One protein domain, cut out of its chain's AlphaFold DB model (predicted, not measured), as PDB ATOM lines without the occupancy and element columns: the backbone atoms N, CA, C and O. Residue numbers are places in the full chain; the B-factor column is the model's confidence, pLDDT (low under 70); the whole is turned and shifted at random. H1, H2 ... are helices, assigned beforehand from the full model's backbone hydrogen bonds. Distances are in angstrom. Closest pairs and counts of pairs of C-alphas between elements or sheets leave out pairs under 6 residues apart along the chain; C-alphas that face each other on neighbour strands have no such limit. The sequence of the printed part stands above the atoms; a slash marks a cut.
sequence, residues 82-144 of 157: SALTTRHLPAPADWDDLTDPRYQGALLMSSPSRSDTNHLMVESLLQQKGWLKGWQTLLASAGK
ATOM      1  N   SER A  82      79.471  10.166 -60.321       91.00
ATOM      2  CA  SER A  82      80.635   9.347 -60.700       91.00
ATOM      3  C   SER A  82      81.533  10.058 -61.717       91.00
ATOM      4  O   SER A  82      82.762  10.014 -61.608       91.00
ATOM      5  N   ALA A  83      80.928  10.739 -62.697       88.62
ATOM      6  CA  ALA A  83      81.666  11.521 -63.685       88.62
ATOM      7  C   ALA A  83      82.385  12.716 -63.038       88.62
ATOM      8  O   ALA A  83      83.546  12.973 -63.360       88.62
ATOM      9  N   LEU A  84      81.735  13.399 -62.087       90.38
ATOM     10  CA  LEU A  84      82.357  14.488 -61.329       90.38
ATOM     11  C   LEU A  84      83.539  14.001 -60.488       90.38
ATOM     12  O   LEU A  84      84.607  14.604 -60.554       90.38
ATOM     13  N   THR A  85      83.390  12.887 -59.764       91.19
ATOM     14  CA  THR A  85      84.477  12.306 -58.961       91.19
ATOM     15  C   THR A  85      85.682  11.946 -59.825       91.19
ATOM     16  O   THR A  85      86.802  12.301 -59.478       91.19
ATOM     17  N   THR A  86      85.461  11.321 -60.986       91.56
ATOM     18  CA  THR A  86      86.545  10.955 -61.918       91.56
ATOM     19  C   THR A  86      87.300  12.189 -62.427       91.56
ATOM     20  O   THR A  86      88.519  12.163 -62.583       91.56
ATOM     21  N   ARG A  87      86.585  13.298 -62.648       88.25
ATOM     22  CA  ARG A  87      87.156  14.580 -63.089       88.25
ATOM     23  C   ARG A  87      87.619  15.480 -61.935       88.25
ATOM     24  O   ARG A  87      88.075  16.584 -62.201       88.25
ATOM     25  N   HIS A  88      87.528  15.023 -60.682       92.50
ATOM     26  CA  HIS A  88      87.848  15.798 -59.476       92.50
ATOM     27  C   HIS A  88      87.088  17.137 -59.387       92.50
ATOM     28  O   HIS A  88      87.613  18.142 -58.911       92.50
ATOM     29  N   LEU A  89      85.835  17.147 -59.848       91.19
ATOM     30  CA  LEU A  89      84.967  18.323 -59.837       91.19
ATOM     31  C   LEU A  89      84.001  18.278 -58.642       91.19
ATOM     32  O   LEU A  89      83.445  17.215 -58.348       91.19
ATOM     33  N   PRO A  90      83.757  19.411 -57.957       93.25
ATOM     34  CA  PRO A  90      82.693  19.490 -56.965       93.25
ATOM     35  C   PRO A  90      81.318  19.385 -57.638       93.25
ATOM     36  O   PRO A  90      81.170  19.634 -58.833       93.25
ATOM     37  N   ALA A  91      80.301  19.005 -56.865       91.94
ATOM     38  CA  ALA A  91      78.922  19.092 -57.331       91.94
ATOM     39  C   ALA A  91      78.453  20.554 -57.253       91.94
ATOM     40  O   ALA A  91      78.607  21.151 -56.184       91.94
ATOM     41  N   PRO A  92      77.880  21.121 -58.331       92.38
ATOM     42  CA  PRO A  92      77.310  22.461 -58.281       92.38
ATOM     43  C   PRO A  92      76.098  22.472 -57.342       92.38
ATOM     44  O   PRO A  92      75.283  21.546 -57.356       92.38
ATOM     45  N   ALA A  93      75.996  23.510 -56.518       90.19
ATOM     46  CA  ALA A  93      74.866  23.751 -55.634       90.19
ATOM     47  C   ALA A  93      73.738  24.493 -56.362       90.19
ATOM     48  O   ALA A  93      72.563  24.257 -56.074       90.19
ATOM     49  N   ASP A  94      74.082  25.361 -57.315       90.75
ATOM     50  CA  ASP A  94      73.119  26.122 -58.100       90.75
ATOM     51  C   ASP A  94      73.571  26.378 -59.552       90.75
ATOM     52  O   ASP A  94      74.566  25.841 -60.040       90.75
ATOM     53  N   TRP A  95      72.785  27.181 -60.270       89.88
ATOM     54  CA  TRP A  95      73.056  27.567 -61.654       89.88
ATOM     55  C   TRP A  95      74.249  28.517 -61.812       89.88
ATOM     56  O   TRP A  95      74.834  28.556 -62.889       89.88
ATOM     57  N   ASP A  96      74.598  29.301 -60.786       91.44
ATOM     58  CA  ASP A  96      75.719  30.242 -60.861       91.44
ATOM     59  C   ASP A  96      77.055  29.479 -60.810       91.44
ATOM     60  O   ASP A  96      77.980  29.825 -61.549       91.44
ATOM     61  N   ASP A  97      77.128  28.373 -60.061       92.00
ATOM     62  CA  ASP A  97      78.302  27.487 -60.038       92.00
ATOM     63  C   ASP A  97      78.672  26.948 -61.428       92.00
ATOM     64  O   ASP A  97      79.850  26.762 -61.734       92.00
ATOM     65  N   LEU A  98      77.685  26.736 -62.303       90.12
ATOM     66  CA  LEU A  98      77.903  26.226 -63.664       90.12
ATOM     67  C   LEU A  98      78.687  27.191 -64.560       90.12
ATOM     68  O   LEU A  98      79.201  26.789 -65.604       90.12
ATOM     69  N   THR A  99      78.795  28.458 -64.161       90.31
ATOM     70  CA  THR A  99      79.574  29.460 -64.893       90.31
ATOM     71  C   THR A  99      81.082  29.316 -64.660       90.31
ATOM     72  O   THR A  99      81.876  29.844 -65.449       90.31
ATOM     73  N   ASP A 100      81.494  28.572 -63.623       91.56
ATOM     74  CA  ASP A 100      82.901  28.356 -63.290       91.56
ATOM     75  C   ASP A 100      83.620  27.599 -64.432       91.56
ATOM     76  O   ASP A 100      83.137  26.561 -64.904       91.56
ATOM     77  N   PRO A 101      84.796  28.080 -64.888       89.25
ATOM     78  CA  PRO A 101      85.573  27.429 -65.940       89.25
ATOM     79  C   PRO A 101      85.879  25.944 -65.708       89.25
ATOM     80  O   PRO A 101      86.075  25.223 -66.685       89.25
ATOM     81  N   ARG A 102      85.892  25.458 -64.459       90.75
ATOM     82  CA  ARG A 102      86.137  24.040 -64.140       90.75
ATOM     83  C   ARG A 102      85.128  23.079 -64.768       90.75
ATOM     84  O   ARG A 102      85.441  21.906 -64.940       90.75
ATOM     85  N   TYR A 103      83.931  23.556 -65.112       89.81
ATOM     86  CA  TYR A 103      82.882  22.740 -65.727       89.81
ATOM     87  C   TYR A 103      82.930  22.732 -67.264       89.81
ATOM     88  O   TYR A 103      82.027  22.188 -67.901       89.81
ATOM     89  N   GLN A 104      83.973  23.299 -67.882       87.44
ATOM     90  CA  GLN A 104      84.161  23.260 -69.336       87.44
ATOM     91  C   GLN A 104      84.124  21.814 -69.861       87.44
ATOM     92  O   GLN A 104      84.854  20.942 -69.390       87.44
ATOM     93  N   GLY A 105      83.258  21.548 -70.840       85.88
ATOM     94  CA  GLY A 105      83.076  20.217 -71.419       85.88
ATOM     95  C   GLY A 105      82.408  19.205 -70.478       85.88
ATOM     96  O   GLY A 105      82.471  17.998 -70.724       85.88
ATOM     97  N   ALA A 106      81.819  19.665 -69.371       86.12
ATOM     98  CA  ALA A 106      81.081  18.839 -68.414       86.12
ATOM     99  C   ALA A 106      79.580  19.167 -68.367       86.12
ATOM    100  O   ALA A 106      78.829  18.447 -67.709       86.12
ATOM    101  N   LEU A 107      79.140  20.227 -69.056       87.56
ATOM    102  CA  LEU A 107      77.734  20.621 -69.132       87.56
ATOM    103  C   LEU A 107      77.077  20.126 -70.416       87.56
ATOM    104  O   LEU A 107      77.713  20.048 -71.469       87.56
ATOM    105  N   LEU A 108      75.784  19.824 -70.316       84.38
ATOM    106  CA  LEU A 108      74.947  19.425 -71.439       84.38
ATOM    107  C   LEU A 108      73.562  20.014 -71.283       84.38
ATOM    108  O   LEU A 108      72.940  19.902 -70.228       84.38
ATOM    109  N   MET A 109      73.066  20.586 -72.370       77.50
ATOM    110  CA  MET A 109      71.718  21.110 -72.442       77.50
ATOM    111  C   MET A 109      71.181  20.892 -73.854       77.50
ATOM    112  O   MET A 109      71.876  21.138 -74.840       77.50
ATOM    113  N   SER A 110      69.938  20.420 -73.970       70.88
ATOM    114  CA  SER A 110      69.260  20.356 -75.267       70.88
ATOM    115  C   SER A 110      69.062  21.761 -75.839       70.88
ATOM    116  O   SER A 110      68.922  22.722 -75.088       70.88
ATOM    117  N   SER A 111      68.974  21.897 -77.163       68.94
ATOM    118  CA  SER A 111      68.631  23.188 -77.771       68.94
ATOM    119  C   SER A 111      67.240  23.657 -77.298       68.94
ATOM    120  O   SER A 111      66.282  22.891 -77.442       68.94
ATOM    121  N   PRO A 112      67.094  24.890 -76.764       61.62
ATOM    122  CA  PRO A 112      65.803  25.414 -76.309       61.62
ATOM    123  C   PRO A 112      64.723  25.426 -77.395       61.62
ATOM    124  O   PRO A 112      63.562  25.186 -77.100       61.62
ATOM    125  N   SER A 113      65.097  25.623 -78.663       63.94
ATOM    126  CA  SER A 113      64.150  25.660 -79.788       63.94
ATOM    127  C   SER A 113      63.523  24.305 -80.134       63.94
ATOM    128  O   SER A 113      62.621  24.251 -80.963       63.94
ATOM    129  N   ARG A 114      64.003  23.207 -79.532       67.25
ATOM    130  CA  ARG A 114      63.511  21.840 -79.774       67.25
ATOM    131  C   ARG A 114      62.907  21.176 -78.535       67.25
ATOM    132  O   ARG A 114      62.583  19.994 -78.598       67.25
ATOM    133  N   SER A 115      62.813  21.883 -77.409       67.56
ATOM    134  CA  SER A 115      62.366  21.308 -76.138       67.56
ATOM    135  C   SER A 115      61.550  22.315 -75.335       67.56
ATOM    136  O   SER A 115      62.107  23.238 -74.740       67.56
ATOM    137  N   ASP A 116      60.238  22.085 -75.264       65.19
ATOM    138  CA  ASP A 116      59.309  22.895 -74.465       65.19
ATOM    139  C   ASP A 116      59.696  22.894 -72.978       65.19
ATOM    140  O   ASP A 116      59.629  23.915 -72.297       65.19
ATOM    141  N   THR A 117      60.197  21.765 -72.468       69.19
ATOM    142  CA  THR A 117      60.724  21.660 -71.100       69.19
ATOM    143  C   THR A 117      61.918  22.588 -70.889       69.19
ATOM    144  O   THR A 117      62.038  23.220 -69.842       69.19
ATOM    145  N   ASN A 118      62.799  22.700 -71.885       74.62
ATOM    146  CA  ASN A 118      63.962  23.573 -71.798       74.62
ATOM    147  C   ASN A 118      63.577  25.055 -71.932       74.62
ATOM    148  O   ASN A 118      64.180  25.899 -71.276       74.62
ATOM    149  N   HIS A 119      62.547  25.366 -72.724       74.38
ATOM    150  CA  HIS A 119      61.954  26.703 -72.784       74.38
ATOM    151  C   HIS A 119      61.423  27.143 -71.414       74.38
ATOM    152  O   HIS A 119      61.822  28.186 -70.902       74.38
ATOM    153  N   LEU A 120      60.596  26.310 -70.774       77.62
ATOM    154  CA  LEU A 120      60.048  26.598 -69.445       77.62
ATOM    155  C   LEU A 120      61.141  26.704 -68.368       77.62
ATOM    156  O   LEU A 120      61.033  27.519 -67.451       77.62
ATOM    157  N   MET A 121      62.214  25.914 -68.481       84.75
ATOM    158  CA  MET A 121      63.375  26.025 -67.595       84.75
ATOM    159  C   MET A 121      64.056  27.395 -67.720       84.75
ATOM    160  O   MET A 121      64.323  28.031 -66.699       84.75
ATOM    161  N   VAL A 122      64.274  27.878 -68.949       83.56
ATOM    162  CA  VAL A 122      64.840  29.212 -69.206       83.56
ATOM    163  C   VAL A 122      63.948  30.299 -68.610       83.56
ATOM    164  O   VAL A 122      64.442  31.149 -67.871       83.56
ATOM    165  N   GLU A 123      62.638  30.253 -68.858       82.00
ATOM    166  CA  GLU A 123      61.690  31.221 -68.293       82.00
ATOM    167  C   GLU A 123      61.710  31.224 -66.762       82.00
ATOM    168  O   GLU A 123      61.789  32.288 -66.147       82.00
ATOM    169  N   SER A 124      61.703  30.043 -66.138       82.69
ATOM    170  CA  SER A 124      61.754  29.903 -64.682       82.69
ATOM    171  C   SER A 124      63.033  30.508 -64.094       82.69
ATOM    172  O   SER A 124      62.987  31.218 -63.086       82.69
ATOM    173  N   LEU A 125      64.176  30.299 -64.755       85.44
ATOM    174  CA  LEU A 125      65.447  30.872 -64.325       85.44
ATOM    175  C   LEU A 125      65.459  32.403 -64.450       85.44
ATOM    176  O   LEU A 125      65.941  33.087 -63.544       85.44
ATOM    177  N   LEU A 126      64.902  32.950 -65.537       86.06
ATOM    178  CA  LEU A 126      64.769  34.398 -65.729       86.06
ATOM    179  C   LEU A 126      63.822  35.026 -64.699       86.06
ATOM    180  O   LEU A 126      64.112  36.112 -64.201       86.06
ATOM    181  N   GLN A 127      62.730  34.349 -64.338       80.81
ATOM    182  CA  GLN A 127      61.817  34.806 -63.285       80.81
ATOM    183  C   GLN A 127      62.494  34.836 -61.909       80.81
ATOM    184  O   GLN A 127      62.290  35.782 -61.155       80.81
ATOM    185  N   GLN A 128      63.332  33.842 -61.584       83.50
ATOM    186  CA  GLN A 128      64.048  33.805 -60.304       83.50
ATOM    187  C   GLN A 128      65.205  34.807 -60.223       83.50
ATOM    188  O   GLN A 128      65.390  35.449 -59.190       83.50
ATOM    189  N   LYS A 129      66.026  34.910 -61.274       86.88
ATOM    190  CA  LYS A 129      67.275  35.697 -61.251       86.88
ATOM    191  C   LYS A 129      67.122  37.108 -61.823       86.88
ATOM    192  O   LYS A 129      68.020  37.930 -61.646       86.88
ATOM    193  N   GLY A 130      66.012  37.395 -62.500       84.19
ATOM    194  CA  GLY A 130      65.819  38.608 -63.286       84.19
ATOM    195  C   GLY A 130      66.498  38.536 -64.656       84.19
ATOM    196  O   GLY A 130      67.398  37.729 -64.892       84.19
ATOM    197  N   TRP A 131      66.075  39.415 -65.568       83.06
ATOM    198  CA  TRP A 131      66.461  39.388 -66.985       83.06
ATOM    199  C   TRP A 131      67.979  39.390 -67.220       83.06
ATOM    200  O   TRP A 131      68.515  38.473 -67.837       83.06
ATOM    201  N   LEU A 132      68.684  40.403 -66.702       91.88
ATOM    202  CA  LEU A 132      70.123  40.594 -66.926       91.88
ATOM    203  C   LEU A 132      70.959  39.447 -66.348       91.88
ATOM    204  O   LEU A 132      71.731  38.817 -67.072       91.88
ATOM    205  N   LYS A 133      70.787  39.158 -65.052       88.56
ATOM    206  CA  LYS A 133      71.562  38.113 -64.372       88.56
ATOM    207  C   LYS A 133      71.214  36.727 -64.911       88.56
ATOM    208  O   LYS A 133      72.112  35.925 -65.136       88.56
ATOM    209  N   GLY A 134      69.936  36.454 -65.171       90.06
ATOM    210  CA  GLY A 134      69.493  35.179 -65.722       90.06
ATOM    211  C   GLY A 134      70.100  34.890 -67.098       90.06
ATOM    212  O   GLY A 134      70.668  33.815 -67.292       90.06
ATOM    213  N   TRP A 135      70.084  35.856 -68.025       90.62
ATOM    214  CA  TRP A 135      70.744  35.688 -69.325       90.62
ATOM    215  C   TRP A 135      72.260  35.547 -69.211       90.62
ATOM    216  O   TRP A 135      72.839  34.719 -69.912       90.62
ATOM    217  N   GLN A 136      72.906  36.297 -68.315       90.88
ATOM    218  CA  GLN A 136      74.340  36.154 -68.068       90.88
ATOM    219  C   GLN A 136      74.690  34.732 -67.603       90.88
ATOM    220  O   GLN A 136      75.598  34.122 -68.167       90.88
ATOM    221  N   THR A 137      73.948  34.180 -66.636       89.75
ATOM    222  CA  THR A 137      74.142  32.805 -66.151       89.75
ATOM    223  C   THR A 137      73.921  31.782 -67.270       89.75
ATOM    224  O   THR A 137      74.749  30.885 -67.447       89.75
ATOM    225  N   LEU A 138      72.855  31.925 -68.070       88.75
ATOM    226  CA  LEU A 138      72.550  31.014 -69.182       88.75
ATOM    227  C   LEU A 138      73.639  31.015 -70.254       88.75
ATOM    228  O   LEU A 138      74.102  29.952 -70.659       88.75
ATOM    229  N   LEU A 139      74.066  32.198 -70.701       86.38
ATOM    230  CA  LEU A 139      75.081  32.339 -71.746       86.38
ATOM    231  C   LEU A 139      76.449  31.844 -71.270       86.38
ATOM    232  O   LEU A 139      77.128  31.115 -71.997       86.38
ATOM    233  N   ALA A 140      76.836  32.191 -70.039       86.50
ATOM    234  CA  ALA A 140      78.092  31.738 -69.454       86.50
ATOM    235  C   ALA A 140      78.132  30.211 -69.316       86.50
ATOM    236  O   ALA A 140      79.137  29.603 -69.678       86.50
ATOM    237  N   SER A 141      77.035  29.596 -68.865       85.12
ATOM    238  CA  SER A 141      76.917  28.138 -68.731       85.12
ATOM    239  C   SER A 141      76.881  27.444 -70.095       85.12
ATOM    240  O   SER A 141      77.553  26.436 -70.299       85.12
ATOM    241  N   ALA A 142      76.156  27.995 -71.075       80.62
ATOM    242  CA  ALA A 142      76.078  27.424 -72.421       80.62
ATOM    243  C   ALA A 142      77.462  27.318 -73.081       80.62
ATOM    244  O   ALA A 142      77.768  26.285 -73.679       80.62
ATOM    245  N   GLY A 143      78.331  28.319 -72.886       74.56
ATOM    246  CA  GLY A 143      79.722  28.306 -73.356       74.56
ATOM    247  C   GLY A 143      80.623  27.242 -72.707       74.56
ATOM    248  O   GLY A 143      81.760  27.057 -73.145       74.56
ATOM    249  N   LYS A 144      80.144  26.535 -71.674       76.31
ATOM    250  CA  LYS A 144      80.833  25.402 -71.030       76.31
ATOM    251  C   LYS A 144      80.360  24.043 -71.540       76.31
ATOM    252  O   LYS A 144      80.886  23.023 -71.096       76.31
TER     253      LYS A 144
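This is residues 82 to 144 of the 157 residues of the protein "Phosphoglycerate transport regulatory protein PgtC" of Klebsiella michiganensis (UniProt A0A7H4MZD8). Two helices, H2 and H3, make a V, joined at its point by a tight link. A long winding stretch without named elements, residues 87 to 115, leads to this V from the short helix H1, which lies far from the point of the V and apart from both helices. The printed part has 63 residues with three named helices, in the order H1, H2, H3, and no named strand; its class is all helix, though the helices hold 31 residues, under half of those printed. It is only just compact, close to loose, with a radius of gyration of the C-alphas of 12.4 A, and spans 33 by 24 by 17 A.

H1, residues 82 to 86, begins at C-alpha 82 at (80.635, 9.347, -60.700) and is 6.2 A long from first to last C-alpha. H2, residues 116 to 129, is the longest helix by residues and measures 20.0 A, beginning at C-alpha 116 at (59.309, 22.895, -74.465). H3, residues 131 to 142, measures 16.3 A and ends at C-alpha 142 at (76.078, 27.424, -72.421).

H1 is apart from H2 and from H3. H2 touches H3 with residues 122 to 128 alone, and H3 touches H2 with residues 133 to 138 alone. Their closest C-alphas, those of Leu 126 and Gly 134, are 4.8 A apart. They run opposite ways at a steep tilt of 52 degrees. In H1, H2 and H3 every O i to N i+4 pair is within hydrogen-bond range.

The two C-alphas farthest apart, those of Thr 86 and Trp 131, are 35.2 A apart. The printed part has no cut. The link from H1 to H2, 29 residues, is long. The mean pLDDT of the printed part is 84.3; residues 111 to 117, of which 116 and 117 belong to H2, are under 70.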